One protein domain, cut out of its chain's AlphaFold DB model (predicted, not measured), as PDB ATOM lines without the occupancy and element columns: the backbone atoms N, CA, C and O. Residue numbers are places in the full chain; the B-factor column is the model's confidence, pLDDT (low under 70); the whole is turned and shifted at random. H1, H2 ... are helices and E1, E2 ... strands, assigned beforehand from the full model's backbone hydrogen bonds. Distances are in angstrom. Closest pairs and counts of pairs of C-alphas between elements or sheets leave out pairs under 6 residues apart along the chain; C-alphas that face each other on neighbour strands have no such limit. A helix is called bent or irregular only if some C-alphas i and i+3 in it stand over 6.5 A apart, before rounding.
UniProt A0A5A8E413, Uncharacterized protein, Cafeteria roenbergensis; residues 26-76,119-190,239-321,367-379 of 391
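This is residues 26 to 76, 119 to 190, 239 to 321 and 367 to 379 of the 391 residues of an uncharacterized protein of Cafeteria roenbergensis (UniProt A0A5A8E413). There is little regular structure: a strongly twisted branched sheet of short strands (E1, E2, E3, E5, E7, E8, E10, E11, E15), with mixed E12-E4-E13 and parallel E9-E14 packed on E3. The 219 printed residues hold fifteen named strands and H1, after E10; mostly strand, 72 residues in named elements. Compact, radius of gyration of the C-alphas 15.6 A, spans 47 by 33 by 30 A.

E1 is residues 28 to 32, from C-alpha 28 (-27.366, -1.794, 91.039); E2 40 to 42; E3 50 to 54; E4 121 to 125; E5 127 to 130; E6 134 to 138; E7 143 to 147; E8 158 to 160; E9 168 to 171; E10 243 to 251, 23.3 A; H1 255 to 259; E11 269 to 273; E12 293 to 296; E13 306 to 308; E14 370 to 373; E15 375 to 377, to C-alpha 377 (-23.604, -3.404, 74.753).

E7 is antiparallel to E10, N 145 to O 249 2.9 A. E6 pairs with no named strand. Irregular only just, H1 has C-alphas 256 and 259 6.7 A apart, 0 of 1 O i to N i+4 and 1 of 2 O i to N i+3 pairs within hydrogen-bond range.

Cuts after 76, 190 and 321 leave C-alpha gaps of 11.0, 8.4 and 9.2 A. E11 to E12 is a long link. Residues 254 to 263 have pLDDT under 70.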
ATOM      1  N   ALA A  26     -31.150   1.885  93.378       95.25
ATOM      2  CA  ALA A  26     -29.876   2.240  94.003       95.25
ATOM      3  C   ALA A  26     -29.109   0.961  94.376       95.25
ATOM      4  O   ALA A  26     -29.717  -0.021  94.803       95.25
ATOM      5  N   GLY A  27     -27.786   0.978  94.227       96.19
ATOM      6  CA  GLY A  27     -26.941  -0.183  94.512       96.19
ATOM      7  C   GLY A  27     -26.832  -1.189  93.363       96.19
ATOM      8  O   GLY A  27     -26.027  -2.114  93.469       96.19
ATOM      9  N   THR A  28     -27.578  -1.016  92.266       97.38
ATOM     10  CA  THR A  28     -27.366  -1.794  91.039       97.38
ATOM     11  C   THR A  28     -25.999  -1.487  90.453       97.38
ATOM     12  O   THR A  28     -25.661  -0.322  90.253       97.38
ATOM     13  N   ALA A  29     -25.246  -2.537  90.145       98.00
ATOM     14  CA  ALA A  29     -23.918  -2.477  89.577       98.00
ATOM     15  C   ALA A  29     -23.864  -3.163  88.204       98.00
ATOM     16  O   ALA A  29     -24.309  -4.304  88.044       98.00
ATOM     17  N   LEU A  30     -23.305  -2.458  87.219       97.94
ATOM     18  CA  LEU A  30     -23.130  -2.907  85.834       97.94
ATOM     19  C   LEU A  30     -21.712  -2.589  85.363       97.94
ATOM     20  O   LEU A  30     -21.080  -1.653  85.861       97.94
ATOM     21  N   PHE A  31     -21.218  -3.358  84.397       98.44
ATOM     22  CA  PHE A  31     -19.990  -2.991  83.703       98.44
ATOM     23  C   PHE A  31     -20.277  -1.876  82.695       98.44
ATOM     24  O   PHE A  31     -21.368  -1.800  82.131       98.44
ATOM     25  N   PHE A  32     -19.287  -1.026  82.461       98.06
ATOM     26  CA  PHE A  32     -19.306  -0.020  81.403       98.06
ATOM     27  C   PHE A  32     -18.055  -0.164  80.540       98.06
ATOM     28  O   PHE A  32     -17.048  -0.696  80.996       98.06
ATOM     29  N   GLU A  33     -18.099   0.295  79.292       96.75
ATOM     30  CA  GLU A  33     -16.913   0.307  78.428       96.75
ATOM     31  C   GLU A  33     -15.865   1.315  78.914       96.75
ATOM     32  O   GLU A  33     -14.669   1.038  78.846       96.75
ATOM     33  N   GLN A  34     -16.303   2.484  79.399       95.88
ATOM     34  CA  GLN A  34     -15.422   3.566  79.841       95.88
ATOM     35  C   GLN A  34     -16.055   4.393  80.957       95.88
ATOM     36  O   GLN A  34     -17.144   4.940  80.792       95.88
ATOM     37  N   GLY A  35     -15.323   4.564  82.059       96.62
ATOM     38  CA  GLY A  35     -15.732   5.377  83.199       96.62
ATOM     39  C   GLY A  35     -17.085   4.982  83.800       96.62
ATOM     40  O   GLY A  35     -17.700   3.988  83.428       96.62
ATOM     41  N   CYS A  36     -17.543   5.784  84.761       97.69
ATOM     42  CA  CYS A  36     -18.915   5.709  85.250       97.69
ATOM     43  C   CYS A  36     -19.657   6.979  84.826       97.69
ATOM     44  O   CYS A  36     -19.121   8.071  85.040       97.69
ATOM     45  N   PRO A  37     -20.850   6.863  84.222       96.31
ATOM     46  CA  PRO A  37     -21.642   8.023  83.826       96.31
ATOM     47  C   PRO A  37     -22.255   8.738  85.040       96.31
ATOM     48  O   PRO A  37     -22.223   8.236  86.166       96.31
ATOM     49  N   ASP A  38     -22.858   9.906  84.814       94.81
ATOM     50  CA  ASP A  38     -23.540  10.668  85.865       94.81
ATOM     51  C   ASP A  38     -24.601   9.824  86.590       94.81
ATOM     52  O   ASP A  38     -25.398   9.113  85.975       94.81
ATOM     53  N   GLY A  39     -24.624   9.915  87.922       95.00
ATOM     54  CA  GLY A  39     -25.484   9.078  88.767       95.00
ATOM     55  C   GLY A  39     -24.904   7.692  89.074       95.00
ATOM     56  O   GLY A  39     -25.545   6.912  89.784       95.00
ATOM     57  N   TRP A  40     -23.689   7.404  88.604       97.56
ATOM     58  CA  TRP A  40     -22.949   6.186  88.901       97.56
ATOM     59  C   TRP A  40     -21.565   6.503  89.475       97.56
ATOM     60  O   TRP A  40     -20.965   7.534  89.176       97.56
ATOM     61  N   ILE A  41     -21.039   5.600  90.297       97.88
ATOM     62  CA  ILE A  41     -19.666   5.656  90.821       97.88
ATOM     63  C   ILE A  41     -18.993   4.298  90.655       97.88
ATOM     64  O   ILE A  41     -19.680   3.283  90.621       97.88
ATOM     65  N   ARG A  42     -17.658   4.248  90.576       97.81
ATOM     66  CA  ARG A  42     -16.938   2.960  90.565       97.81
ATOM     67  C   ARG A  42     -17.189   2.227  91.881       97.81
ATOM     68  O   ARG A  42     -17.111   2.864  92.926       97.81
ATOM     69  N   GLU A  43     -17.434   0.918  91.832       97.75
ATOM     70  CA  GLU A  43     -17.541   0.064  93.022       97.75
ATOM     71  C   GLU A  43     -16.145  -0.137  93.638       97.75
ATOM     72  O   GLU A  43     -15.363  -0.945  93.113       97.75
ATOM     73  N   PRO A  44     -15.786   0.576  94.724       96.88
ATOM     74  CA  PRO A  44     -14.409   0.617  95.202       96.88
ATOM     75  C   PRO A  44     -13.903  -0.741  95.695       96.88
ATOM     76  O   PRO A  44     -12.719  -1.031  95.531       96.88
ATOM     77  N   LEU A  45     -14.765  -1.594  96.264       96.75
ATOM     78  CA  LEU A  45     -14.336  -2.897  96.778       96.75
ATOM     79  C   LEU A  45     -14.049  -3.902  95.661       96.75
ATOM     80  O   LEU A  45     -13.324  -4.871  95.887       96.75
ATOM     81  N   SER A  46     -14.579  -3.667  94.458       98.06
ATOM     82  CA  SER A  46     -14.343  -4.521  93.294       98.06
ATOM     83  C   SER A  46     -13.052  -4.201  92.543       98.06
ATOM     84  O   SER A  46     -12.602  -5.039  91.774       98.06
ATOM     85  N   ALA A  47     -12.446  -3.025  92.741       98.44
ATOM     86  CA  ALA A  47     -11.310  -2.564  91.945       98.44
ATOM     87  C   ALA A  47     -10.166  -3.601  91.910       98.44
ATOM     88  O   ALA A  47      -9.629  -3.981  92.950       98.44
ATOM     89  N   GLY A  48      -9.803  -4.062  90.709       98.56
ATOM     90  CA  GLY A  48      -8.805  -5.109  90.472       98.56
ATOM     91  C   GLY A  48      -9.286  -6.535  90.766       98.56
ATOM     92  O   GLY A  48      -8.458  -7.416  90.998       98.56
ATOM     93  N   ARG A  49     -10.599  -6.788  90.822       98.69
ATOM     94  CA  ARG A  49     -11.179  -8.092  91.185       98.69
ATOM     95  C   ARG A  49     -12.209  -8.561  90.165       98.69
ATOM     96  O   ARG A  49     -12.940  -7.760  89.585       98.69
ATOM     97  N   MET A  50     -12.292  -9.877  89.990       98.62
ATOM     98  CA  MET A  50     -13.419 -10.518  89.305       98.62
ATOM     99  C   MET A  50     -14.652 -10.539  90.214       98.62
ATOM    100  O   MET A  50     -14.532 -10.434  91.436       98.62
ATOM    101  N   ILE A  51     -15.836 -10.731  89.631       98.56
ATOM    102  CA  ILE A  51     -17.084 -10.866  90.391       98.56
ATOM    103  C   ILE A  51     -17.539 -12.323  90.386       98.56
ATOM    104  O   ILE A  51     -17.832 -12.886  89.333       98.56
ATOM    105  N   VAL A  52     -17.632 -12.925  91.570       98.25
ATOM    106  CA  VAL A  52     -18.268 -14.232  91.764       98.25
ATOM    107  C   VAL A  52     -19.709 -13.993  92.196       98.25
ATOM    108  O   VAL A  52     -19.974 -13.360  93.217       98.25
ATOM    109  N   SER A  53     -20.652 -14.498  91.410       98.44
ATOM    110  CA  SER A  53     -22.076 -14.297  91.659       98.44
ATOM    111  C   SER A  53     -22.545 -15.105  92.869       98.44
ATOM    112  O   SER A  53     -22.263 -16.297  92.973       98.44
ATOM    113  N   VAL A  54     -23.319 -14.495  93.764       97.50
ATOM    114  CA  VAL A  54     -24.042 -15.190  94.841       97.50
ATOM    115  C   VAL A  54     -25.539 -14.907  94.745       97.50
ATOM    116  O   VAL A  54     -25.959 -13.898  94.191       97.50
ATOM    117  N   THR A  55     -26.364 -15.799  95.289       94.62
ATOM    118  CA  THR A  55     -27.836 -15.653  95.313       94.62
ATOM    119  C   THR A  55     -28.373 -15.151  96.649       94.62
ATOM    120  O   THR A  55     -29.570 -14.921  96.795       94.62
ATOM    121  N   ASN A  56     -27.497 -14.988  97.640       89.56
ATOM    122  CA  ASN A  56     -27.830 -14.478  98.961       89.56
ATOM    123  C   ASN A  56     -26.848 -13.362  99.315       89.56
ATOM    124  O   ASN A  56     -25.655 -13.617  99.480       89.56
ATOM    125  N   GLY A  57     -27.353 -12.136  99.455       76.62
ATOM    126  CA  GLY A  57     -26.510 -10.966  99.676       76.62
ATOM    127  C   GLY A  57     -25.920 -10.871 101.085       76.62
ATOM    128  O   GLY A  57     -25.046 -10.048 101.305       76.62
ATOM    129  N   THR A  58     -26.276 -11.757 102.030       82.12
ATOM    130  CA  THR A  58     -25.502 -11.913 103.291       82.12
ATOM    131  C   THR A  58     -24.061 -12.376 103.058       82.12
ATOM    132  O   THR A  58     -23.249 -12.345 103.976       82.12
ATOM    133  N   ARG A  59     -23.756 -12.788 101.823       77.94
ATOM    134  CA  ARG A  59     -22.424 -13.139 101.330       77.94
ATOM    135  C   ARG A  59     -21.821 -12.069 100.412       77.94
ATOM    136  O   ARG A  59     -20.771 -12.286  99.817       77.94
ATOM    137  N   GLY A  60     -22.506 -10.937 100.247       83.75
ATOM    138  CA  GLY A  60     -22.035  -9.818  99.444       83.75
ATOM    139  C   GLY A  60     -20.873  -9.093 100.122       83.75
ATOM    140  O   GLY A  60     -20.867  -8.910 101.334       83.75
ATOM    141  N   GLY A  61     -19.887  -8.669  99.336       90.31
ATOM    142  CA  GLY A  61     -18.777  -7.839  99.806       90.31
ATOM    143  C   GLY A  61     -17.538  -8.595 100.277       90.31
ATOM    144  O   GLY A  61     -16.511  -7.965 100.523       90.31
ATOM    145  N   PHE A  62     -17.584  -9.927 100.371       94.50
ATOM    146  CA  PHE A  62     -16.397 -10.701 100.718       94.50
ATOM    147  C   PHE A  62     -15.381 -10.676  99.581       94.50
ATOM    148  O   PHE A  62     -15.675 -11.085  98.457       94.50
ATOM    149  N   THR A  63     -14.174 -10.204  99.887       96.62
ATOM    150  CA  THR A  63     -13.052 -10.162  98.950       96.62
ATOM    151  C   THR A  63     -12.052 -11.261  99.259       96.62
ATOM    152  O   THR A  63     -11.632 -11.398 100.408       96.62
ATOM    153  N   ILE A  64     -11.596 -11.966  98.229       97.38
ATOM    154  CA  ILE A  64     -10.577 -13.013  98.329       97.38
ATOM    155  C   ILE A  64      -9.327 -12.578  97.567       97.38
ATOM    156  O   ILE A  64      -9.421 -11.987  96.489       97.38
ATOM    157  N   HIS A  65      -8.160 -12.839  98.163       97.62
ATOM    158  CA  HIS A  65      -6.825 -12.433  97.696       97.62
ATOM    159  C   HIS A  65      -6.610 -10.918  97.547       97.62
ATOM    160  O   HIS A  65      -7.497 -10.089  97.774       97.62
ATOM    161  N   GLN A  66      -5.385 -10.534  97.190       97.94
ATOM    162  CA  GLN A  66      -5.027  -9.155  96.863       97.94
ATOM    163  C   GLN A  66      -5.483  -8.804  95.443       97.94
ATOM    164  O   GLN A  66      -5.181  -9.549  94.507       97.94
ATOM    165  N   ALA A  67      -6.163  -7.660  95.305       98.25
ATOM    166  CA  ALA A  67      -6.588  -7.097  94.024       98.25
ATOM    167  C   ALA A  67      -5.426  -6.973  93.027       98.25
ATOM    168  O   ALA A  67      -4.293  -6.702  93.427       98.25
ATOM    169  N   LEU A  68      -5.734  -7.162  91.745       98.44
ATOM    170  CA  LEU A  68      -4.795  -6.979  90.645       98.44
ATOM    171  C   LEU A  68      -4.473  -5.492  90.453       98.44
ATOM    172  O   LEU A  68      -5.365  -4.644  90.550       98.44
ATOM    173  N   SER A  69      -3.221  -5.174  90.123       98.31
ATOM    174  CA  SER A  69      -2.873  -3.883  89.519       98.31
ATOM    175  C   SER A  69      -3.308  -3.809  88.047       98.31
ATOM    176  O   SER A  69      -3.852  -4.767  87.492       98.31
ATOM    177  N   ASP A  70      -3.087  -2.658  87.398       98.44
ATOM    178  CA  ASP A  70      -3.368  -2.492  85.965       98.44
ATOM    179  C   ASP A  70      -2.675  -3.591  85.148       98.44
ATOM    180  O   ASP A  70      -1.465  -3.781  85.276       98.44
ATOM    181  N   GLN A  71      -3.466  -4.334  84.368       98.06
ATOM    182  CA  GLN A  71      -3.024  -5.416  83.482       98.06
ATOM    183  C   GLN A  71      -2.088  -6.456  84.144       98.06
ATOM    184  O   GLN A  71      -1.251  -7.068  83.478       98.06
ATOM    185  N   GLU A  72      -2.215  -6.671  85.459       97.88
ATOM    186  CA  GLU A  72      -1.373  -7.616  86.199       97.88
ATOM    187  C   GLU A  72      -1.657  -9.066  85.795       97.88
ATOM    188  O   GLU A  72      -2.754  -9.584  86.005       97.88
ATOM    189  N   VAL A  73      -0.634  -9.770  85.316       96.75
ATOM    190  CA  VAL A  73      -0.704 -11.217  85.092       96.75
ATOM    191  C   VAL A  73      -0.241 -11.944  86.355       96.75
ATOM    192  O   VAL A  73       0.957 -12.106  86.587       96.75
ATOM    193  N   ARG A  74      -1.195 -12.380  87.187       95.62
ATOM    194  CA  ARG A  74      -0.907 -13.134  88.418       95.62
ATOM    195  C   ARG A  74      -0.265 -14.481  88.081       95.62
ATOM    196  O   ARG A  74      -0.804 -15.256  87.291       95.62
ATOM    197  N   THR A  75       0.864 -14.761  88.724       95.94
ATOM    198  CA  THR A  75       1.558 -16.051  88.649       95.94
ATOM    199  C   THR A  75       1.454 -16.807  89.968       95.94
ATOM    200  O   THR A  75       1.437 -16.184  91.030       95.94
ATOM    201  N   HIS A  76       1.500 -18.135  89.920       94.12
ATOM    202  CA  HIS A  76       1.592 -18.997  91.102       94.12
ATOM    203  C   HIS A  76       2.564 -20.160  90.864       94.12
ATOM    204  O   HIS A  76       2.992 -20.424  89.739       94.12
ATOM    205  N   GLY A 119      -2.886 -18.875  82.624       91.69
ATOM    206  CA  GLY A 119      -3.302 -19.021  81.219       91.69
ATOM    207  C   GLY A 119      -4.641 -18.366  80.848       91.69
ATOM    208  O   GLY A 119      -5.051 -18.443  79.695       91.69
ATOM    209  N   LEU A 120      -5.315 -17.704  81.790       94.69
ATOM    210  CA  LEU A 120      -6.639 -17.106  81.595       94.69
ATOM    211  C   LEU A 120      -6.545 -15.750  80.889       94.69
ATOM    212  O   LEU A 120      -5.735 -14.903  81.274       94.69
ATOM    213  N   GLY A 121      -7.406 -15.520  79.900       97.06
ATOM    214  CA  GLY A 121      -7.611 -14.205  79.298       97.06
ATOM    215  C   GLY A 121      -8.529 -13.315  80.135       97.06
ATOM    216  O   GLY A 121      -9.593 -13.748  80.581       97.06
ATOM    217  N   PHE A 122      -8.149 -12.050  80.295       98.44
ATOM    218  CA  PHE A 122      -8.887 -11.062  81.081       98.44
ATOM    219  C   PHE A 122      -9.223  -9.813  80.263       98.44
ATOM    220  O   PHE A 122      -8.564  -9.502  79.266       98.44
ATOM    221  N   VAL A 123     -10.234  -9.078  80.725       98.69
ATOM    222  CA  VAL A 123     -10.543  -7.710  80.290       98.69
ATOM    223  C   VAL A 123     -10.808  -6.827  81.508       98.69
ATOM    224  O   VAL A 123     -11.503  -7.242  82.434       98.69
ATOM    225  N   GLN A 124     -10.263  -5.611  81.524       98.56
ATOM    226  CA  GLN A 124     -10.566  -4.623  82.554       98.56
ATOM    227  C   GLN A 124     -11.766  -3.778  82.145       98.56
ATOM    228  O   GLN A 124     -11.718  -3.085  81.136       98.56
ATOM    229  N   LEU A 125     -12.840  -3.817  82.929       98.56
ATOM    230  CA  LEU A 125     -14.033  -2.996  82.707       98.56
ATOM    231  C   LEU A 125     -14.394  -2.270  84.004       98.56
ATOM    232  O   LEU A 125     -14.328  -2.885  85.065       98.56
ATOM    233  N   PRO A 126     -14.744  -0.980  84.001       98.44
ATOM    234  CA  PRO A 126     -15.250  -0.321  85.196       98.44
ATOM    235  C   PRO A 126     -16.568  -0.971  85.632       98.44
ATOM    236  O   PRO A 126     -17.534  -0.998  84.871       98.44
ATOM    237  N   LEU A 127     -16.618  -1.483  86.866       98.56
ATOM    238  CA  LEU A 127     -17.881  -1.836  87.512       98.56
ATOM    239  C   LEU A 127     -18.425  -0.591  88.215       98.56
ATOM    240  O   LEU A 127     -17.817  -0.089  89.164       98.56
ATOM    241  N   CYS A 128     -19.561  -0.094  87.745       98.50
ATOM    242  CA  CYS A 128     -20.179   1.124  88.243       98.50
ATOM    243  C   CYS A 128     -21.469   0.808  88.987       98.50
ATOM    244  O   CYS A 128     -22.264   0.008  88.507       98.50
ATOM    245  N   VAL A 129     -21.701   1.482  90.114       97.88
ATOM    246  CA  VAL A 129     -22.891   1.354  90.964       97.88
ATOM    247  C   VAL A 129     -23.742   2.610  90.878       97.88
ATOM    248  O   VAL A 129     -23.229   3.720  91.038       97.88
ATOM    249  N   ALA A 130     -25.045   2.444  90.674       96.88
ATOM    250  CA  ALA A 130     -26.010   3.532  90.729       96.88
ATOM    251  C   ALA A 130     -26.126   4.061  92.170       96.88
ATOM    252  O   ALA A 130     -26.530   3.330  93.079       96.88
ATOM    253  N   VAL A 131     -25.797   5.340  92.391       96.00
ATOM    254  CA  VAL A 131     -25.810   5.942  93.745       96.00
ATOM    255  C   VAL A 131     -27.220   6.187  94.276       96.00
ATOM    256  O   VAL A 131     -27.453   6.226  95.482       96.00
ATOM    257  N   THR A 132     -28.176   6.353  93.367       94.19
ATOM    258  CA  THR A 132     -29.597   6.551  93.648       94.19
ATOM    259  C   THR A 132     -30.412   5.735  92.659       94.19
ATOM    260  O   THR A 132     -29.915   5.400  91.586       94.19
ATOM    261  N   ALA A 133     -31.679   5.463  92.975       92.31
ATOM    262  CA  ALA A 133     -32.581   4.875  91.993       92.31
ATOM    263  C   ALA A 133     -32.675   5.788  90.761       92.31
ATOM    264  O   ALA A 133     -32.806   7.008  90.892       92.31
ATOM    265  N   LEU A 134     -32.612   5.195  89.572       90.69
ATOM    266  CA  LEU A 134     -32.661   5.893  88.295       90.69
ATOM    267  C   LEU A 134     -34.029   5.613  87.656       90.69
ATOM    268  O   LEU A 134     -34.175   4.636  86.922       90.69
ATOM    269  N   PRO A 135     -35.058   6.440  87.925       84.06
ATOM    270  CA  PRO A 135     -36.444   6.139  87.552       84.06
ATOM    271  C   PRO A 135     -36.669   6.080  86.040       84.06
ATOM    272  O   PRO A 135     -37.615   5.445  85.588       84.06
ATOM    273  N   ASN A 136     -35.802   6.730  85.264       83.00
ATOM    274  CA  ASN A 136     -35.888   6.720  83.810       83.00
ATOM    275  C   ASN A 136     -35.099   5.562  83.192       83.00
ATOM    276  O   ASN A 136     -35.394   5.197  82.056       83.00
ATOM    277  N   ALA A 137     -34.118   4.997  83.905       87.31
ATOM    278  CA  ALA A 137     -33.271   3.913  83.415       87.31
ATOM    279  C   ALA A 137     -33.947   2.572  83.653       87.31
ATOM    280  O   ALA A 137     -34.418   2.309  84.759       87.31
ATOM    281  N   THR A 138     -33.955   1.722  82.629       87.94
ATOM    282  CA  THR A 138     -34.516   0.381  82.735       87.94
ATOM    283  C   THR A 138     -33.569  -0.678  82.204       87.94
ATOM    284  O   THR A 138     -32.922  -0.490  81.172       87.94
ATOM    285  N   LEU A 139     -33.483  -1.785  82.942       89.94
ATOM    286  CA  LEU A 139     -32.794  -2.991  82.500       89.94
ATOM    287  C   LEU A 139     -33.774  -3.865  81.704       89.94
ATOM    288  O   LEU A 139     -34.907  -4.053  82.157       89.94
ATOM    289  N   PRO A 140     -33.378  -4.394  80.534       89.56
ATOM    290  CA  PRO A 140     -34.212  -5.333  79.792       89.56
ATOM    291  C   PRO A 140     -34.484  -6.619  80.581       89.56
ATOM    292  O   PRO A 140     -33.650  -7.053  81.374       89.56
ATOM    293  N   ALA A 141     -35.621  -7.271  80.323       88.62
ATOM    294  CA  ALA A 141     -35.916  -8.585  80.893       88.62
ATOM    295  C   ALA A 141     -34.814  -9.597  80.529       88.62
ATOM    296  O   ALA A 141     -34.392  -9.675  79.370       88.62
ATOM    297  N   GLY A 142     -34.346 -10.353  81.526       91.19
ATOM    298  CA  GLY A 142     -33.216 -11.277  81.388       91.19
ATOM    299  C   GLY A 142     -31.834 -10.619  81.478       91.19
ATOM    300  O   GLY A 142     -30.828 -11.302  81.325       91.19
ATOM    301  N   ALA A 143     -31.738  -9.311  81.735       94.19
ATOM    302  CA  ALA A 143     -30.456  -8.686  82.032       94.19
ATOM    303  C   ALA A 143     -29.990  -9.062  83.444       94.19
ATOM    304  O   ALA A 143     -30.697  -8.814  84.423       94.19
ATOM    305  N   ALA A 144     -28.790  -9.630  83.565       96.88
ATOM    306  CA  ALA A 144     -28.154  -9.825  84.857       96.88
ATOM    307  C   ALA A 144     -27.531  -8.515  85.351       96.88
ATOM    308  O   ALA A 144     -26.850  -7.807  84.605       96.88
ATOM    309  N   ALA A 145     -27.727  -8.232  86.634       97.19
ATOM    310  CA  ALA A 145     -27.098  -7.130  87.334       97.19
ATOM    311  C   ALA A 145     -26.495  -7.610  88.654       97.19
ATOM    312  O   ALA A 145     -27.047  -8.487  89.329       97.19
ATOM    313  N   PHE A 146     -25.372  -7.004  89.023       98.25
ATOM    314  CA  PHE A 146     -24.782  -7.183  90.341       98.25
ATOM    315  C   PHE A 146     -25.382  -6.156  91.298       98.25
ATOM    316  O   PHE A 146     -25.878  -5.111  90.877       98.25
ATOM    317  N   PHE A 147     -25.326  -6.432  92.592       97.62
ATOM    318  CA  PHE A 147     -25.724  -5.482  93.619       97.62
ATOM    319  C   PHE A 147     -24.601  -5.320  94.632       97.62
ATOM    320  O   PHE A 147     -23.933  -6.293  94.994       97.62
ATOM    321  N   GLY A 148     -24.392  -4.070  95.053       91.38
ATOM    322  CA  GLY A 148     -23.357  -3.705  96.015       91.38
ATOM    323  C   GLY A 148     -23.473  -4.470  97.344       91.38
ATOM    324  O   GLY A 148     -24.522  -5.053  97.644       91.38
ATOM    325  N   PRO A 149     -22.412  -4.447  98.168       91.81
ATOM    326  CA  PRO A 149     -22.287  -5.266  99.381       91.81
ATOM    327  C   PRO A 149     -23.405  -5.040 100.412       91.81
ATOM    328  O   PRO A 149     -23.704  -5.932 101.198       91.81
ATOM    329  N   ASP A 150     -24.060  -3.878 100.380       91.88
ATOM    330  CA  ASP A 150     -25.139  -3.518 101.305       91.88
ATOM    331  C   ASP A 150     -26.527  -4.043 100.876       91.88
ATOM    332  O   ASP A 150     -27.533  -3.767 101.534       91.88
ATOM    333  N   THR A 151     -26.613  -4.791  99.769       93.69
ATOM    334  CA  THR A 151     -27.875  -5.348  99.253       93.69
ATOM    335  C   THR A 151     -27.982  -6.842  99.540       93.69
ATOM    336  O   THR A 151     -27.290  -7.665  98.946       93.69
ATOM    337  N   PHE A 152     -28.914  -7.212 100.421       93.94
ATOM    338  CA  PHE A 152     -29.032  -8.588 100.926       93.94
ATOM    339  C   PHE A 152     -29.992  -9.491 100.133       93.94
ATOM    340  O   PHE A 152     -29.938 -10.715 100.264       93.94
ATOM    341  N   SER A 153     -30.861  -8.908  99.307       96.06
ATOM    342  CA  SER A 153     -31.859  -9.612  98.495       96.06
ATOM    343  C   SER A 153     -32.123  -8.865  97.194       96.06
ATOM    344  O   SER A 153     -31.988  -7.641  97.158       96.06
ATOM    345  N   CYS A 154     -32.551  -9.580  96.152       96.31
ATOM    346  CA  CYS A 154     -32.897  -8.955  94.880       96.31
ATOM    347  C   CYS A 154     -34.026  -7.929  95.075       96.31
ATOM    348  O   CYS A 154     -35.017  -8.243  95.743       96.31
ATOM    349  N   PRO A 155     -33.881  -6.697  94.554       94.81
ATOM    350  CA  PRO A 155     -34.945  -5.702  94.625       94.81
ATOM    351  C   PRO A 155     -36.205  -6.143  93.876       94.81
ATOM    352  O   PRO A 155     -36.180  -7.062  93.060       94.81
ATOM    353  N   ALA A 156     -37.319  -5.449  94.114       91.88
ATOM    354  CA  ALA A 156     -38.555  -5.698  93.377       91.88
ATOM    355  C   ALA A 156     -38.328  -5.598  91.855       91.88
ATOM    356  O   ALA A 156     -37.723  -4.637  91.379       91.88
ATOM    357  N   GLY A 157     -38.836  -6.581  91.107       90.31
ATOM    358  CA  GLY A 157     -38.601  -6.694  89.663       90.31
ATOM    359  C   GLY A 157     -37.297  -7.405  89.293       90.31
ATOM    360  O   GLY A 157     -36.931  -7.393  88.124       90.31
ATOM    361  N   PHE A 158     -36.608  -8.022  90.254       94.50
ATOM    362  CA  PHE A 158     -35.438  -8.863  90.027       94.50
ATOM    363  C   PHE A 158     -35.569 -10.180  90.788       94.50
ATOM    364  O   PHE A 158     -36.035 -10.196  91.927       94.50
ATOM    365  N   ASP A 159     -35.067 -11.258  90.192       95.50
ATOM    366  CA  ASP A 159     -35.002 -12.582  90.809       95.50
ATOM    367  C   ASP A 159     -33.542 -13.041  90.960       95.50
ATOM    368  O   ASP A 159     -32.706 -12.703  90.114       95.50
ATOM    369  N   PRO A 160     -33.187 -13.810  92.010       96.69
ATOM    370  CA  PRO A 160     -31.835 -14.347  92.151       96.69
ATOM    371  C   PRO A 160     -31.431 -15.179  90.933       96.69
ATOM    372  O   PRO A 160     -32.143 -16.106  90.543       96.69
ATOM    373  N   LEU A 161     -30.256 -14.901  90.362       96.75
ATOM    374  CA  LEU A 161     -29.769 -15.635  89.198       96.75
ATOM    375  C   LEU A 161     -29.124 -16.960  89.632       96.75
ATOM    376  O   LEU A 161     -27.907 -17.063  89.793       96.75
ATOM    377  N   ALA A 162     -29.958 -17.977  89.855       96.44
ATOM    378  CA  ALA A 162     -29.550 -19.256  90.437       96.44
ATOM    379  C   ALA A 162     -28.428 -19.963  89.659       96.44
ATOM    380  O   ALA A 162     -27.505 -20.498  90.273       96.44
ATOM    381  N   ASP A 163     -28.456 -19.917  88.326       95.75
ATOM    382  CA  ASP A 163     -27.444 -20.575  87.493       95.75
ATOM    383  C   ASP A 163     -26.050 -19.952  87.587       95.75
ATOM    384  O   ASP A 163     -25.057 -20.639  87.328       95.75
ATOM    385  N   ALA A 164     -25.969 -18.684  87.999       97.38
ATOM    386  CA  ALA A 164     -24.711 -17.984  88.212       97.38
ATOM    387  C   ALA A 164     -24.130 -18.220  89.614       97.38
ATOM    388  O   ALA A 164     -22.972 -17.888  89.839       97.38
ATOM    389  N   ALA A 165     -24.880 -18.793  90.562       97.50
ATOM    390  CA  ALA A 165     -24.427 -18.955  91.944       97.50
ATOM    391  C   ALA A 165     -23.070 -19.680  92.028       97.50
ATOM    392  O   ALA A 165     -22.936 -20.815  91.569       97.50
ATOM    393  N   GLY A 166     -22.072 -19.019  92.620       97.88
ATOM    394  CA  GLY A 166     -20.692 -19.487  92.744       97.88
ATOM    395  C   GLY A 166     -19.886 -19.439  91.443       97.88
ATOM    396  O   GLY A 166     -18.875 -20.130  91.347       97.88
ATOM    397  N   ARG A 167     -20.322 -18.686  90.427       98.19
ATOM    398  CA  ARG A 167     -19.680 -18.602  89.104       98.19
ATOM    399  C   ARG A 167     -19.392 -17.163  88.705       98.19
ATOM    400  O   ARG A 167     -20.074 -16.230  89.134       98.19
ATOM    401  N   ILE A 168     -18.397 -17.001  87.842       98.44
ATOM    402  CA  ILE A 168     -18.082 -15.722  87.207       98.44
ATOM    403  C   ILE A 168     -18.871 -15.622  85.898       98.44
ATOM    404  O   ILE A 168     -18.804 -16.527  85.059       98.44
ATOM    405  N   LEU A 169     -19.621 -14.534  85.711       98.38
ATOM    406  CA  LEU A 169     -20.236 -14.240  84.415       98.38
ATOM    407  C   LEU A 169     -19.139 -13.813  83.439       98.38
ATOM    408  O   LEU A 169     -18.357 -12.911  83.732       98.38
ATOM    409  N   THR A 170     -19.058 -14.502  82.306       97.75
ATOM    410  CA  THR A 170     -18.019 -14.297  81.287       97.75
ATOM    411  C   THR A 170     -18.696 -14.003  79.947       97.75
ATOM    412  O   THR A 170     -19.727 -14.612  79.662       97.75
ATOM    413  N   PRO A 171     -18.193 -13.082  79.111       97.81
ATOM    414  CA  PRO A 171     -18.802 -12.814  77.814       97.81
ATOM    415  C   PRO A 171     -18.734 -14.062  76.932       97.81
ATOM    416  O   PRO A 171     -17.685 -14.696  76.819       97.81
ATOM    417  N   ALA A 172     -19.847 -14.439  76.318       96.56
ATOM    418  CA  ALA A 172     -19.876 -15.464  75.286       96.56
ATOM    419  C   ALA A 172     -19.362 -14.902  73.950       96.56
ATOM    420  O   ALA A 172     -19.392 -13.698  73.710       96.56
ATOM    421  N   HIS A 173     -18.904 -15.796  73.070       93.81
ATOM    422  CA  HIS A 173     -18.469 -15.456  71.704       93.81
ATOM    423  C   HIS A 173     -19.631 -15.191  70.742       93.81
ATOM    424  O   HIS A 173     -19.423 -14.763  69.614       93.81
ATOM    425  N   ASP A 174     -20.838 -15.571  71.141       91.12
ATOM    426  CA  ASP A 174     -22.066 -15.490  70.364       91.12
ATOM    427  C   ASP A 174     -23.262 -15.599  71.328       91.12
ATOM    428  O   ASP A 174     -23.141 -15.327  72.523       91.12
ATOM    429  N   LEU A 175     -24.431 -15.983  70.812       90.25
ATOM    430  CA  LEU A 175     -25.645 -16.148  71.611       90.25
ATOM    431  C   LEU A 175     -25.639 -17.403  72.499       90.25
ATOM    432  O   LEU A 175     -26.555 -17.589  73.299       90.25
ATOM    433  N   GLN A 176     -24.637 -18.277  72.371       90.25
ATOM    434  CA  GLN A 176     -24.601 -19.543  73.082       90.25
ATOM    435  C   GLN A 176     -24.218 -19.351  74.551       90.25
ATOM    436  O   GLN A 176     -23.111 -18.930  74.892       90.25
ATOM    437  N   ILE A 177     -25.115 -19.781  75.437       93.19
ATOM    438  CA  ILE A 177     -24.826 -19.891  76.863       93.19
ATOM    439  C   ILE A 177     -24.026 -21.175  77.109       93.19
ATOM    440  O   ILE A 177     -24.434 -22.265  76.713       93.19
ATOM    441  N   THR A 178     -22.871 -21.056  77.766       95.25
ATOM    442  CA  THR A 178     -22.020 -22.202  78.121       95.25
ATOM    443  C   THR A 178     -21.657 -22.146  79.595       95.25
ATOM    444  O   THR A 178     -21.126 -21.154  80.086       95.25
ATOM    445  N   LYS A 179     -21.904 -23.235  80.313       95.62
ATOM    446  CA  LYS A 179     -21.554 -23.383  81.726       95.62
ATOM    447  C   LYS A 179     -20.307 -24.250  81.838       95.62
ATOM    448  O   LYS A 179     -20.231 -25.279  81.175       95.62
ATOM    449  N   SER A 180     -19.346 -23.845  82.664       96.00
ATOM    450  CA  SER A 180     -18.156 -24.665  82.898       96.00
ATOM    451  C   SER A 180     -18.485 -25.934  83.691       96.00
ATOM    452  O   SER A 180     -19.345 -25.902  84.582       96.00
ATOM    453  N   ASP A 181     -17.732 -27.007  83.451       94.12
ATOM    454  CA  ASP A 181     -17.852 -28.281  84.179       94.12
ATOM    455  C   ASP A 181     -17.348 -28.183  85.626       94.12
ATOM    456  O   ASP A 181     -17.691 -29.001  86.483       94.12
ATOM    457  N   SER A 182     -16.556 -27.151  85.938       93.56
ATOM    458  CA  SER A 182     -16.093 -26.883  87.298       93.56
ATOM    459  C   SER A 182     -17.264 -26.674  88.263       93.56
ATOM    460  O   SER A 182     -18.248 -25.984  87.960       93.56
ATOM    461  N   LEU A 183     -17.128 -27.236  89.467       96.00
ATOM    462  CA  LEU A 183     -18.075 -27.010  90.554       96.00
ATOM    463  C   LEU A 183     -18.101 -25.522  90.935       96.00
ATOM    464  O   LEU A 183     -17.021 -24.918  91.004       96.00
ATOM    465  N   PRO A 184     -19.289 -24.952  91.225       97.44
ATOM    466  CA  PRO A 184     -19.404 -23.602  91.764       97.44
ATOM    467  C   PRO A 184     -18.508 -23.384  92.980       97.44
ATOM    468  O   PRO A 184     -18.289 -24.311  93.761       97.44
ATOM    469  N   LEU A 185     -18.021 -22.157  93.142       97.06
ATOM    470  CA  LEU A 185     -17.313 -21.746  94.345       97.06
ATOM    471  C   LEU A 185     -18.286 -21.652  95.525       97.06
ATOM    472  O   LEU A 185     -19.400 -21.131  95.404       97.06
ATOM    473  N   GLY A 186     -17.838 -22.136  96.675       95.94
ATOM    474  CA  GLY A 186     -18.425 -21.872  97.975       95.94
ATOM    475  C   GLY A 186     -18.231 -20.421  98.422       95.94
ATOM    476  O   GLY A 186     -17.633 -19.586  97.741       95.94
ATOM    477  N   ASP A 187     -18.763 -20.110  99.603       93.25
ATOM    478  CA  ASP A 187     -18.524 -18.816 100.247       93.25
ATOM    479  C   ASP A 187     -17.035 -18.668 100.567       93.25
ATOM    480  O   ASP A 187     -16.462 -19.566 101.185       93.25
ATOM    481  N   GLN A 188     -16.424 -17.564 100.128       94.94
ATOM    482  CA  GLN A 188     -15.016 -17.247 100.386       94.94
ATOM    483  C   GLN A 188     -14.015 -18.346  99.967       94.94
ATOM    484  O   GLN A 188     -12.900 -18.410 100.486       94.94
ATOM    485  N   GLU A 189     -14.399 -19.233  99.044       96.00
ATOM    486  CA  GLU A 189     -13.576 -20.373  98.646       96.00
ATOM    487  C   GLU A 189     -12.342 -19.939  97.843       96.00
ATOM    488  O   GLU A 189     -12.449 -19.394  96.744       96.00
ATOM    489  N   ASP A 190     -11.155 -20.272  98.339       95.69
ATOM    490  CA  ASP A 190      -9.939 -20.274  97.531       95.69
ATOM    491  C   ASP A 190      -9.791 -21.632  96.832       95.69
ATOM    492  O   ASP A 190      -9.385 -22.624  97.447       95.69
ATOM    493  N   THR A 239      -4.284 -20.235  92.770       93.06
ATOM    494  CA  THR A 239      -3.909 -19.283  91.709       93.06
ATOM    495  C   THR A 239      -3.700 -17.864  92.242       93.06
ATOM    496  O   THR A 239      -3.146 -17.009  91.552       93.06
ATOM    497  N   GLY A 240      -4.183 -17.577  93.455       95.94
ATOM    498  CA  GLY A 240      -4.186 -16.241  94.040       95.94
ATOM    499  C   GLY A 240      -5.069 -15.241  93.289       95.94
ATOM    500  O   GLY A 240      -4.938 -14.042  93.531       95.94
ATOM    501  N   LEU A 241      -5.922 -15.677  92.358       96.81
ATOM    502  CA  LEU A 241      -6.722 -14.773  91.532       96.81
ATOM    503  C   LEU A 241      -7.809 -14.085  92.367       96.81
ATOM    504  O   LEU A 241      -8.634 -14.766  92.979       96.81
ATOM    505  N   PRO A 242      -7.837 -12.742  92.414       98.00
ATOM    506  CA  PRO A 242      -8.723 -12.046  93.322       98.00
ATOM    507  C   PRO A 242     -10.139 -11.931  92.784       98.00
ATOM    508  O   PRO A 242     -10.379 -11.615  91.615       98.00
ATOM    509  N   TYR A 243     -11.090 -12.085  93.694       98.50
ATOM    510  CA  TYR A 243     -12.493 -11.857  93.403       98.50
ATOM    511  C   TYR A 243     -13.213 -11.199  94.578       98.50
ATOM    512  O   TYR A 243     -12.688 -11.119  95.693       98.50
ATOM    513  N   ILE A 244     -14.411 -10.697  94.301       98.25
ATOM    514  CA  ILE A 244     -15.406 -10.272  95.285       98.25
ATOM    515  C   ILE A 244     -16.709 -11.030  95.030       98.25
ATOM    516  O   ILE A 244     -17.077 -11.271  93.879       98.25
ATOM    517  N   GLN A 245     -17.397 -11.429  96.095       98.00
ATOM    518  CA  GLN A 245     -18.726 -12.027  95.994       98.00
ATOM    519  C   GLN A 245     -19.782 -10.927  96.005       98.00
ATOM    520  O   GLN A 245     -19.820 -10.130  96.940       98.00
ATOM    521  N   LEU A 246     -20.628 -10.868  94.978       98.12
ATOM    522  CA  LEU A 246     -21.731  -9.906  94.889       98.12
ATOM    523  C   LEU A 246     -23.038 -10.625  94.571       98.12
ATOM    524  O   LEU A 246     -23.051 -11.631  93.858       98.12
ATOM    525  N   LEU A 247     -24.140 -10.108  95.118       98.25
ATOM    526  CA  LEU A 247     -25.471 -10.603  94.793       98.25
ATOM    527  C   LEU A 247     -25.734 -10.369  93.303       98.25
ATOM    528  O   LEU A 247     -25.642  -9.235  92.838       98.25
ATOM    529  N   THR A 248     -26.099 -11.426  92.583       98.38
ATOM    530  CA  THR A 248     -26.442 -11.346  91.161       98.38
ATOM    531  C   THR A 248     -27.909 -11.682  90.974       98.38
ATOM    532  O   THR A 248     -28.369 -12.761  91.362       98.38
ATOM    533  N   CYS A 249     -28.643 -10.766  90.351       97.75
ATOM    534  CA  CYS A 249     -30.055 -10.948  90.048       97.75
ATOM    535  C   CYS A 249     -30.316 -10.746  88.556       97.75
ATOM    536  O   CYS A 249     -29.657  -9.929  87.915       97.75
ATOM    537  N   GLY A 250     -31.290 -11.469  88.016       95.56
ATOM    538  CA  GLY A 250     -31.840 -11.228  86.686       95.56
ATOM    539  C   GLY A 250     -33.032 -10.283  86.773       95.56
ATOM    540  O   GLY A 250     -33.888 -10.452  87.641       95.56
ATOM    541  N   ALA A 251     -33.094  -9.288  85.891       93.00
ATOM    542  CA  ALA A 251     -34.272  -8.447  85.736       93.00
ATOM    543  C   ALA A 251     -35.466  -9.307  85.292       93.00
ATOM    544  O   ALA A 251     -35.416  -9.974  84.253       93.00
ATOM    545  N   ALA A 252     -36.527  -9.297  86.097       88.94
ATOM    546  CA  ALA A 252     -37.744 -10.050  85.850       88.94
ATOM    547  C   ALA A 252     -38.559  -9.411  84.715       88.94
ATOM    548  O   ALA A 252     -38.613  -8.190  84.563       88.94
ATOM    549  N   GLY A 253     -39.233 -10.245  83.933       76.31
ATOM    550  CA  GLY A 253     -40.102  -9.834  82.837       76.31
ATOM    551  C   GLY A 253     -40.485 -11.038  81.988       76.31
ATOM    552  O   GLY A 253     -39.845 -12.085  82.068       76.31
ATOM    553  N   ASP A 254     -41.546 -10.912  81.195       63.38
ATOM    554  CA  ASP A 254     -41.847 -11.920  80.182       63.38
ATOM    555  C   ASP A 254     -40.856 -11.792  79.013       63.38
ATOM    556  O   ASP A 254     -40.413 -10.696  78.670       63.38
ATOM    557  N   GLU A 255     -40.502 -12.903  78.364       60.94
ATOM    558  CA  GLU A 255     -39.651 -12.870  77.160       60.94
ATOM    559  C   GLU A 255     -40.255 -11.987  76.053       60.94
ATOM    560  O   GLU A 255     -39.541 -11.445  75.213       60.94
ATOM    561  N   GLN A 256     -41.573 -11.778  76.074       56.59
ATOM    562  CA  GLN A 256     -42.269 -10.875  75.159       56.59
ATOM    563  C   GLN A 256     -41.926  -9.390  75.372       56.59
ATOM    564  O   GLN A 256     -41.930  -8.630  74.401       56.59
ATOM    565  N   SER A 257     -41.549  -8.969  76.582       59.09
ATOM    566  CA  SER A 257     -41.050  -7.615  76.867       59.09
ATOM    567  C   SER A 257     -39.601  -7.371  76.428       59.09
ATOM    568  O   SER A 257     -39.165  -6.214  76.400       59.09
ATOM    569  N   HIS A 258     -38.878  -8.413  75.992       58.69
ATOM    570  CA  HIS A 258     -37.489  -8.332  75.518       58.69
ATOM    571  C   HIS A 258     -37.319  -7.379  74.311       58.69
ATOM    572  O   HIS A 258     -36.236  -6.853  74.079       58.69
ATOM    573  N   GLY A 259     -38.389  -7.075  73.563       54.69
ATOM    574  CA  GLY A 259     -38.352  -6.133  72.431       54.69
ATOM    575  C   GLY A 259     -38.842  -4.703  72.713       54.69
ATOM    576  O   GLY A 259     -38.683  -3.839  71.852       54.69
ATOM    577  N   ALA A 260     -39.474  -4.435  73.862       51.69
ATOM    578  CA  ALA A 260     -40.308  -3.234  74.040       51.69
ATOM    579  C   ALA A 260     -39.656  -2.097  74.844       51.69
ATOM    580  O   ALA A 260     -40.122  -0.958  74.782       51.69
ATOM    581  N   SER A 261     -38.579  -2.368  75.582       54.28
ATOM    582  CA  SER A 261     -37.876  -1.341  76.349       54.28
ATOM    583  C   SER A 261     -36.602  -0.915  75.623       54.28
ATOM    584  O   SER A 261     -35.564  -1.567  75.699       54.28
ATOM    585  N   GLN A 262     -36.653   0.234  74.943       58.75
ATOM    586  CA  GLN A 262     -35.429   0.992  74.693       58.75
ATOM    587  C   GLN A 262     -34.951   1.525  76.043       58.75
ATOM    588  O   GLN A 262     -35.270   2.651  76.420       58.75
ATOM    589  N   GLY A 263     -34.267   0.673  76.810       59.28
ATOM    590  CA  GLY A 263     -33.702   1.050  78.096       59.28
ATOM    591  C   GLY A 263     -32.899   2.339  77.946       59.28
ATOM    592  O   GLY A 263     -32.108   2.480  77.012       59.28
ATOM    593  N   SER A 264     -33.123   3.297  78.844       79.44
ATOM    594  CA  SER A 264     -32.381   4.565  78.858       79.44
ATOM    595  C   SER A 264     -31.054   4.460  79.618       79.44
ATOM    596  O   SER A 264     -30.542   5.449  80.145       79.44
ATOM    597  N   LEU A 265     -30.496   3.246  79.704       89.50
ATOM    598  CA  LEU A 265     -29.153   3.085  80.241       89.50
ATOM    599  C   LEU A 265     -28.179   3.942  79.420       89.50
ATOM    600  O   LEU A 265     -28.350   4.035  78.199       89.50
ATOM    601  N   PRO A 266     -27.197   4.585  80.077       91.38
ATOM    602  CA  PRO A 266     -26.206   5.387  79.377       91.38
ATOM    603  C   PRO A 266     -25.469   4.573  78.310       91.38
ATOM    604  O   PRO A 266     -25.315   3.355  78.438       91.38
ATOM    605  N   ASP A 267     -24.995   5.262  77.275       90.50
ATOM    606  CA  ASP A 267     -24.150   4.658  76.247       90.50
ATOM    607  C   ASP A 267     -22.930   3.977  76.884       90.50
ATOM    608  O   ASP A 267     -22.378   4.448  77.883       90.50
ATOM    609  N   GLY A 268     -22.538   2.836  76.319       93.19
ATOM    610  CA  GLY A 268     -21.444   2.020  76.842       93.19
ATOM    611  C   GLY A 268     -21.783   1.208  78.092       93.19
ATOM    612  O   GLY A 268     -20.895   0.548  78.627       93.19
ATOM    613  N   ALA A 269     -23.037   1.209  78.561       96.06
ATOM    614  CA  ALA A 269     -23.497   0.236  79.547       96.06
ATOM    615  C   ALA A 269     -23.421  -1.190  78.981       96.06
ATOM    616  O   ALA A 269     -23.791  -1.437  77.828       96.06
ATOM    617  N   LEU A 270     -22.987  -2.123  79.827       97.31
ATOM    618  CA  LEU A 270     -22.829  -3.537  79.514       97.31
ATOM    619  C   LEU A 270     -23.622  -4.385  80.515       97.31
ATOM    620  O   LEU A 270     -23.539  -4.177  81.728       97.31
ATOM    621  N   PHE A 271     -24.350  -5.384  80.023       96.38
ATOM    622  CA  PHE A 271     -24.975  -6.392  80.881       96.38
ATOM    623  C   PHE A 271     -24.886  -7.787  80.268       96.38
ATOM    624  O   PHE A 271     -24.828  -7.948  79.051       96.38
ATOM    625  N   PHE A 272     -24.912  -8.809  81.117       97.69
ATOM    626  CA  PHE A 272     -24.982 -10.201  80.682       97.69
ATOM    627  C   PHE A 272     -26.438 -10.583  80.427       97.69
ATOM    628  O   PHE A 272     -27.251 -10.539  81.351       97.69
ATOM    629  N   SER A 273     -26.788 -10.937  79.191       95.62
ATOM    630  CA  SER A 273     -28.119 -11.460  78.882       95.62
ATOM    631  C   SER A 273     -28.202 -12.922  79.290       95.62
ATOM    632  O   SER A 273     -27.368 -13.733  78.891       95.62
ATOM    633  N   THR A 274     -29.217 -13.266  80.073       92.00
ATOM    634  CA  THR A 274     -29.555 -14.648  80.425       92.00
ATOM    635  C   THR A 274     -30.639 -15.212  79.509       92.00
ATOM    636  O   THR A 274     -31.119 -16.316  79.748       92.00
ATOM    637  N   SER A 275     -31.067 -14.450  78.498       87.62
ATOM    638  CA  SER A 275     -32.057 -14.891  77.520       87.62
ATOM    639  C   SER A 275     -31.382 -15.634  76.374       87.62
ATOM    640  O   SER A 275     -30.411 -15.150  75.792       87.62
ATOM    641  N   GLU A 276     -31.955 -16.772  75.986       84.19
ATOM    642  CA  GLU A 276     -31.547 -17.506  74.781       84.19
ATOM    643  C   GLU A 276     -31.848 -16.725  73.488       84.19
ATOM    644  O   GLU A 276     -31.286 -17.024  72.436       84.19
ATOM    645  N   LEU A 277     -32.697 -15.691  73.561       84.62
ATOM    646  CA  LEU A 277     -32.982 -14.784  72.446       84.62
ATOM    647  C   LEU A 277     -31.835 -13.795  72.175       84.62
ATOM    648  O   LEU A 277     -31.833 -13.135  71.136       84.62
ATOM    649  N   GLY A 278     -30.850 -13.715  73.074       89.00
ATOM    650  CA  GLY A 278     -29.669 -12.879  72.919       89.00
ATOM    651  C   GLY A 278     -29.833 -11.466  73.465       89.00
ATOM    652  O   GLY A 278     -30.312 -11.272  74.585       89.00
ATOM    653  N   CYS A 279     -29.347 -10.483  72.704       91.62
ATOM    654  CA  CYS A 279     -29.450  -9.077  73.075       91.62
ATOM    655  C   CYS A 279     -30.772  -8.467  72.587       91.62
ATOM    656  O   CYS A 279     -31.152  -8.670  71.432       91.62
ATOM    657  N   PRO A 280     -31.459  -7.687  73.439       88.62
ATOM    658  CA  PRO A 280     -32.731  -7.069  73.095       88.62
ATOM    659  C   PRO A 280     -32.565  -5.980  72.028       88.62
ATOM    660  O   PRO A 280     -31.467  -5.501  71.747       88.62
ATOM    661  N   ALA A 281     -33.676  -5.534  71.437       84.81
ATOM    662  CA  ALA A 281     -33.646  -4.509  70.394       84.81
ATOM    663  C   ALA A 281     -32.947  -3.214  70.865       84.81
ATOM    664  O   ALA A 281     -33.258  -2.660  71.921       84.81
ATOM    665  N   GLY A 282     -32.019  -2.701  70.052       83.56
ATOM    666  CA  GLY A 282     -31.193  -1.537  70.403       83.56
ATOM    667  C   GLY A 282     -29.979  -1.864  71.282       83.56
ATOM    668  O   GLY A 282     -29.356  -0.945  71.810       83.56
ATOM    669  N   TRP A 283     -29.668  -3.145  71.446       90.75
ATOM    670  CA  TRP A 283     -28.437  -3.648  72.037       90.75
ATOM    671  C   TRP A 283     -27.758  -4.577  71.040       90.75
ATOM    672  O   TRP A 283     -28.422  -5.223  70.228       90.75
ATOM    673  N   GLU A 284     -26.438  -4.651  71.108       92.38
ATOM    674  CA  GLU A 284     -25.647  -5.559  70.284       92.38
ATOM    675  C   GLU A 284     -24.816  -6.489  71.161       92.38
ATOM    676  O   GLU A 284     -24.479  -6.150  72.297       92.38
ATOM    677  N   VAL A 285     -24.503  -7.671  70.637       94.12
ATOM    678  CA  VAL A 285     -23.567  -8.585  71.292       94.12
ATOM    679  C   VAL A 285     -22.174  -7.979  71.186       94.12
ATOM    680  O   VAL A 285     -21.752  -7.611  70.095       94.12
ATOM    681  N   PHE A 286     -21.479  -7.883  72.314       95.25
ATOM    682  CA  PHE A 286     -20.111  -7.395  72.394       95.25
ATOM    683  C   PHE A 286     -19.145  -8.587  72.378       95.25
ATOM    684  O   PHE A 286     -18.679  -9.052  73.423       95.25
ATOM    685  N   ASP A 287     -18.944  -9.155  71.187       93.88
ATOM    686  CA  ASP A 287     -18.260 -10.435  70.985       93.88
ATOM    687  C   ASP A 287     -16.728 -10.330  71.030       93.88
ATOM    688  O   ASP A 287     -16.057 -11.333  71.282       93.88
ATOM    689  N   GLU A 288     -16.156  -9.126  70.911       95.44
ATOM    690  CA  GLU A 288     -14.708  -8.897  70.995       95.44
ATOM    691  C   GLU A 288     -14.116  -9.281  72.364       95.44
ATOM    692  O   GLU A 288     -12.908  -9.504  72.492       95.44
ATOM    693  N   LEU A 289     -14.964  -9.390  73.394       96.94
ATOM    694  CA  LEU A 289     -14.589  -9.800  74.750       96.94
ATOM    695  C   LEU A 289     -14.896 -11.278  75.050       96.94
ATOM    696  O   LEU A 289     -14.692 -11.726  76.182       96.94
ATOM    697  N   GLY A 290     -15.369 -12.035  74.055       97.25
ATOM    698  CA  GLY A 290     -15.756 -13.436  74.187       97.25
ATOM    699  C   GLY A 290     -14.684 -14.290  74.868       97.25
ATOM    700  O   GLY A 290     -13.515 -14.288  74.483       97.25
ATOM    701  N   GLY A 291     -15.079 -15.027  75.906       97.00
ATOM    702  CA  GLY A 291     -14.228 -15.941  76.666       97.00
ATOM    703  C   GLY A 291     -13.231 -15.277  77.621       97.00
ATOM    704  O   GLY A 291     -12.412 -15.992  78.199       97.00
ATOM    705  N   ARG A 292     -13.258 -13.949  77.800       98.06
ATOM    706  CA  ARG A 292     -12.353 -13.233  78.718       98.06
ATOM    707  C   ARG A 292     -13.029 -12.927  80.045       98.06
ATOM    708  O   ARG A 292     -14.121 -12.371  80.075       98.06
ATOM    709  N   PHE A 293     -12.361 -13.221  81.153       98.31
ATOM    710  CA  PHE A 293     -12.885 -12.916  82.482       98.31
ATOM    711  C   PHE A 293     -12.900 -11.398  82.726       98.31
ATOM    712  O   PHE A 293     -11.840 -10.762  82.649       98.31
ATOM    713  N   PRO A 294     -14.058 -10.801  83.054       98.50
ATOM    714  CA  PRO A 294     -14.124  -9.400  83.440       98.50
ATOM    715  C   PRO A 294     -13.471  -9.181  84.805       98.50
ATOM    716  O   PRO A 294     -13.823  -9.823  85.799       98.50
ATOM    717  N   VAL A 295     -12.557  -8.222  84.860       98.62
ATOM    718  CA  VAL A 295     -11.950  -7.699  86.082       98.62
ATOM    719  C   VAL A 295     -12.403  -6.254  86.221       98.62
ATOM    720  O   VAL A 295     -12.249  -5.462  85.291       98.62
ATOM    721  N   SER A 296     -12.958  -5.888  87.377       98.62
ATOM    722  CA  SER A 296     -13.285  -4.485  87.625       98.62
ATOM    723  C   SER A 296     -12.003  -3.656  87.583       98.62
ATOM    724  O   SER A 296     -11.014  -4.009  88.228       98.62
ATOM    725  N   THR A 297     -11.978  -2.590  86.786       98.69
ATOM    726  CA  THR A 297     -10.728  -1.862  86.515       98.69
ATOM    727  C   THR A 297     -10.136  -1.293  87.816       98.69
ATOM    728  O   THR A 297     -10.850  -0.596  88.550       98.69
ATOM    729  N   PRO A 298      -8.858  -1.579  88.137       98.25
ATOM    730  CA  PRO A 298      -8.220  -1.103  89.356       98.25
ATOM    731  C   PRO A 298      -8.056   0.420  89.364       98.25
ATOM    732  O   PRO A 298      -8.143   1.094  88.337       98.25
ATOM    733  N   VAL A 299      -7.792   0.987  90.543       96.56
ATOM    734  CA  VAL A 299      -7.510   2.422  90.673       96.56
ATOM    735  C   VAL A 299      -6.271   2.775  89.846       96.56
ATOM    736  O   VAL A 299      -5.202   2.212  90.059       96.56
ATOM    737  N   GLY A 300      -6.425   3.714  88.908       96.25
ATOM    738  CA  GLY A 300      -5.367   4.104  87.967       96.25
ATOM    739  C   GLY A 300      -5.167   3.141  86.791       96.25
ATOM    740  O   GLY A 300      -4.244   3.359  86.014       96.25
ATOM    741  N   GLY A 301      -6.004   2.104  86.666       97.81
ATOM    742  CA  GLY A 301      -5.992   1.184  85.532       97.81
ATOM    743  C   GLY A 301      -6.660   1.746  84.280       97.81
ATOM    744  O   GLY A 301      -7.307   2.798  84.314       97.81
ATOM    745  N   THR A 302      -6.499   1.020  83.176       98.25
ATOM    746  CA  THR A 302      -6.978   1.434  81.854       98.25
ATOM    747  C   THR A 302      -8.217   0.633  81.455       98.25
ATOM    748  O   THR A 302      -8.119  -0.549  81.114       98.25
ATOM    749  N   ASP A 303      -9.382   1.288  81.462       98.19
ATOM    750  CA  ASP A 303     -10.657   0.691  81.042       98.19
ATOM    751  C   ASP A 303     -10.551   0.117  79.607       98.19
ATOM    752  O   ASP A 303      -9.956   0.727  78.716       98.19
ATOM    753  N   GLY A 304     -11.112  -1.071  79.385       97.38
ATOM    754  CA  GLY A 304     -11.095  -1.799  78.112       97.38
ATOM    755  C   GLY A 304      -9.826  -2.617  77.844       97.38
ATOM    756  O   GLY A 304      -9.759  -3.311  76.829       97.38
ATOM    757  N   SER A 305      -8.821  -2.577  78.726       98.31
ATOM    758  CA  SER A 305      -7.563  -3.302  78.501       98.31
ATOM    759  C   SER A 305      -7.756  -4.812  78.530       98.31
ATOM    760  O   SER A 305      -8.295  -5.367  79.489       98.31
ATOM    761  N   VAL A 306      -7.249  -5.483  77.499       98.31
ATOM    762  CA  VAL A 306      -7.199  -6.942  77.386       98.31
ATOM    763  C   VAL A 306      -5.797  -7.423  77.756       98.31
ATOM    764  O   VAL A 306      -4.813  -6.905  77.236       98.31
ATOM    765  N   PHE A 307      -5.697  -8.411  78.646       98.25
ATOM    766  CA  PHE A 307      -4.416  -8.901  79.171       98.25
ATOM    767  C   PHE A 307      -4.500 -10.373  79.613       98.25
ATOM    768  O   PHE A 307      -5.568 -10.989  79.571       98.25
ATOM    769  N   GLY A 308      -3.371 -10.937  80.050       96.62
ATOM    770  CA  GLY A 308      -3.272 -12.339  80.462       96.62
ATOM    771  C   GLY A 308      -3.081 -13.291  79.282       96.62
ATOM    772  O   GLY A 308      -2.334 -12.987  78.356       96.62
ATOM    773  N   GLY A 309      -3.712 -14.460  79.360       94.75
ATOM    774  CA  GLY A 309      -3.665 -15.498  78.334       94.75
ATOM    775  C   GLY A 309      -4.751 -15.375  77.260       94.75
ATOM    776  O   GLY A 309      -5.375 -14.327  77.055       94.75
ATOM    777  N   GLU A 310      -4.969 -16.487  76.565       95.19
ATOM    778  CA  GLU A 310      -5.988 -16.601  75.524       95.19
ATOM    779  C   GLU A 310      -7.406 -16.623  76.127       95.19
ATOM    780  O   GLU A 310      -7.600 -17.052  77.270       95.19
ATOM    781  N   PRO A 311      -8.426 -16.148  75.392       96.44
ATOM    782  CA  PRO A 311      -9.807 -16.300  75.820       96.44
ATOM    783  C   PRO A 311     -10.195 -17.783  75.866       96.44
ATOM    784  O   PRO A 311      -9.707 -18.598  75.080       96.44
ATOM    785  N   ILE A 312     -11.140 -18.126  76.742       95.94
ATOM    786  CA  ILE A 312     -11.779 -19.445  76.725       95.94
ATOM    787  C   ILE A 312     -12.356 -19.679  75.329       95.94
ATOM    788  O   ILE A 312     -13.108 -18.847  74.821       95.94
ATOM    789  N   ALA A 313     -12.025 -20.811  74.709       93.44
ATOM    790  CA  ALA A 313     -12.540 -21.150  73.389       93.44
ATOM    791  C   ALA A 313     -14.077 -21.250  73.385       93.44
ATOM    792  O   ALA A 313     -14.705 -21.634  74.376       93.44
ATOM    793  N   ARG A 314     -14.692 -20.939  72.240       92.06
ATOM    794  CA  ARG A 314     -16.145 -21.047  72.050       92.06
ATOM    795  C   ARG A 314     -16.654 -22.430  72.461       92.06
ATOM    796  O   ARG A 314     -16.066 -23.439  72.081       92.06
ATOM    797  N   ALA A 315     -17.756 -22.456  73.213       84.75
ATOM    798  CA  ALA A 315     -18.394 -23.672  73.719       84.75
ATOM    799  C   ALA A 315     -17.477 -24.596  74.554       84.75
ATOM    800  O   ALA A 315     -17.837 -25.745  74.808       84.75
ATOM    801  N   SER A 316     -16.311 -24.119  75.009       89.38
ATOM    802  CA  SER A 316     -15.482 -24.872  75.947       89.38
ATOM    803  C   SER A 316     -16.147 -24.885  77.319       89.38
ATOM    804  O   SER A 316     -16.484 -23.829  77.862       89.38
ATOM    805  N   ALA A 317     -16.319 -26.078  77.888       85.19
ATOM    806  CA  ALA A 317     -16.764 -26.276  79.268       85.19
ATOM    807  C   ALA A 317     -15.588 -26.478  80.245       85.19
ATOM    808  O   ALA A 317     -15.761 -26.343  81.457       85.19
ATOM    809  N   THR A 318     -14.388 -26.765  79.729       84.25
ATOM    810  CA  THR A 318     -13.192 -27.078  80.526       84.25
ATOM    811  C   THR A 318     -12.291 -25.867  80.778       84.25
ATOM    812  O   THR A 318     -11.380 -25.951  81.598       84.25
ATOM    813  N   GLY A 319     -12.549 -24.732  80.120       85.44
ATOM    814  CA  GLY A 319     -11.777 -23.497  80.276       85.44
ATOM    815  C   GLY A 319     -10.427 -23.515  79.550       85.44
ATOM    816  O   GLY A 319     -10.256 -24.234  78.564       85.44
ATOM    817  N   THR A 320      -9.494 -22.682  80.021       86.50
ATOM    818  CA  THR A 320      -8.088 -22.657  79.583       86.50
ATOM    819  C   THR A 320      -7.237 -23.537  80.495       86.50
ATOM    820  O   THR A 320      -7.437 -23.550  81.713       86.50
ATOM    821  N   THR A 321      -6.277 -24.246  79.912       89.19
ATOM    822  CA  THR A 321      -5.270 -25.026  80.636       89.19
ATOM    823  C   THR A 321      -3.963 -24.241  80.732       89.19
ATOM    824  O   THR A 321      -3.765 -23.252  80.015       89.19
ATOM    825  N   GLY A 367      -9.577 -24.404  87.338       90.38
ATOM    826  CA  GLY A 367     -10.813 -24.853  87.973       90.38
ATOM    827  C   GLY A 367     -11.768 -23.717  88.352       90.38
ATOM    828  O   GLY A 367     -12.708 -23.964  89.117       90.38
ATOM    829  N   LEU A 368     -11.541 -22.496  87.846       94.38
ATOM    830  CA  LEU A 368     -12.437 -21.361  88.049       94.38
ATOM    831  C   LEU A 368     -13.767 -21.583  87.319       94.38
ATOM    832  O   LEU A 368     -13.780 -21.699  86.090       94.38
ATOM    833  N   PRO A 369     -14.901 -21.616  88.038       97.00
ATOM    834  CA  PRO A 369     -16.184 -21.848  87.412       97.00
ATOM    835  C   PRO A 369     -16.731 -20.574  86.767       97.00
ATOM    836  O   PRO A 369     -16.762 -19.497  87.368       97.00
ATOM    837  N   TYR A 370     -17.254 -20.724  85.557       97.75
ATOM    838  CA  TYR A 370     -17.863 -19.637  84.806       97.75
ATOM    839  C   TYR A 370     -19.235 -20.020  84.258       97.75
ATOM    840  O   TYR A 370     -19.614 -21.197  84.174       97.75
ATOM    841  N   LEU A 371     -19.979 -18.980  83.902       97.62
ATOM    842  CA  LEU A 371     -21.160 -19.033  83.057       97.62
ATOM    843  C   LEU A 371     -20.932 -18.022  81.928       97.62
ATOM    844  O   LEU A 371     -20.964 -16.813  82.157       97.62
ATOM    845  N   MET A 372     -20.626 -18.526  80.734       97.00
ATOM    846  CA  MET A 372     -20.514 -17.711  79.533       97.00
ATOM    847  C   MET A 372     -21.910 -17.377  79.030       97.00
ATOM    848  O   MET A 372     -22.674 -18.294  78.731       97.00
ATOM    849  N   THR A 373     -22.235 -16.092  78.931       96.81
ATOM    850  CA  THR A 373     -23.500 -15.612  78.362       96.81
ATOM    851  C   THR A 373     -23.250 -14.394  77.473       96.81
ATOM    852  O   THR A 373     -22.216 -13.737  77.625       96.81
ATOM    853  N   PRO A 374     -24.166 -14.052  76.552       97.19
ATOM    854  CA  PRO A 374     -23.995 -12.880  75.699       97.19
ATOM    855  C   PRO A 374     -23.802 -11.615  76.538       97.19
ATOM    856  O   PRO A 374     -24.617 -11.320  77.415       97.19
ATOM    857  N   LEU A 375     -22.726 -10.873  76.277       97.69
ATOM    858  CA  LEU A 375     -22.525  -9.544  76.843       97.69
ATOM    859  C   LEU A 375     -23.166  -8.538  75.892       97.69
ATOM    860  O   LEU A 375     -22.725  -8.395  74.757       97.69
ATOM    861  N   CYS A 376     -24.217  -7.866  76.336       96.31
ATOM    862  CA  CYS A 376     -24.937  -6.895  75.533       96.31
ATOM    863  C   CYS A 376     -24.412  -5.494  75.804       96.31
ATOM    864  O   CYS A 376     -24.407  -5.040  76.950       96.31
ATOM    865  N   ARG A 377     -24.016  -4.804  74.736       95.12
ATOM    866  CA  ARG A 377     -23.604  -3.404  74.753       95.12
ATOM    867  C   ARG A 377     -24.740  -2.504  74.301       95.12
ATOM    868  O   ARG A 377     -25.412  -2.778  73.301       95.12
ATOM    869  N   ARG A 378     -24.922  -1.393  75.016       90.38
ATOM    870  CA  ARG A 378     -25.760  -0.297  74.536       90.38
ATOM    871  C   ARG A 378     -24.994   0.457  73.458       90.38
ATOM    872  O   ARG A 378     -24.111   1.252  73.777       90.38
ATOM    873  N   SER A 379     -25.328   0.209  72.192       79.00
ATOM    874  CA  SER A 379     -24.777   1.004  71.097       79.00
ATOM    875  C   SER A 379     -25.179   2.470  71.292       79.00
ATOM    876  O   SER A 379     -26.352   2.722  71.603       79.00
TER     877      SER A 379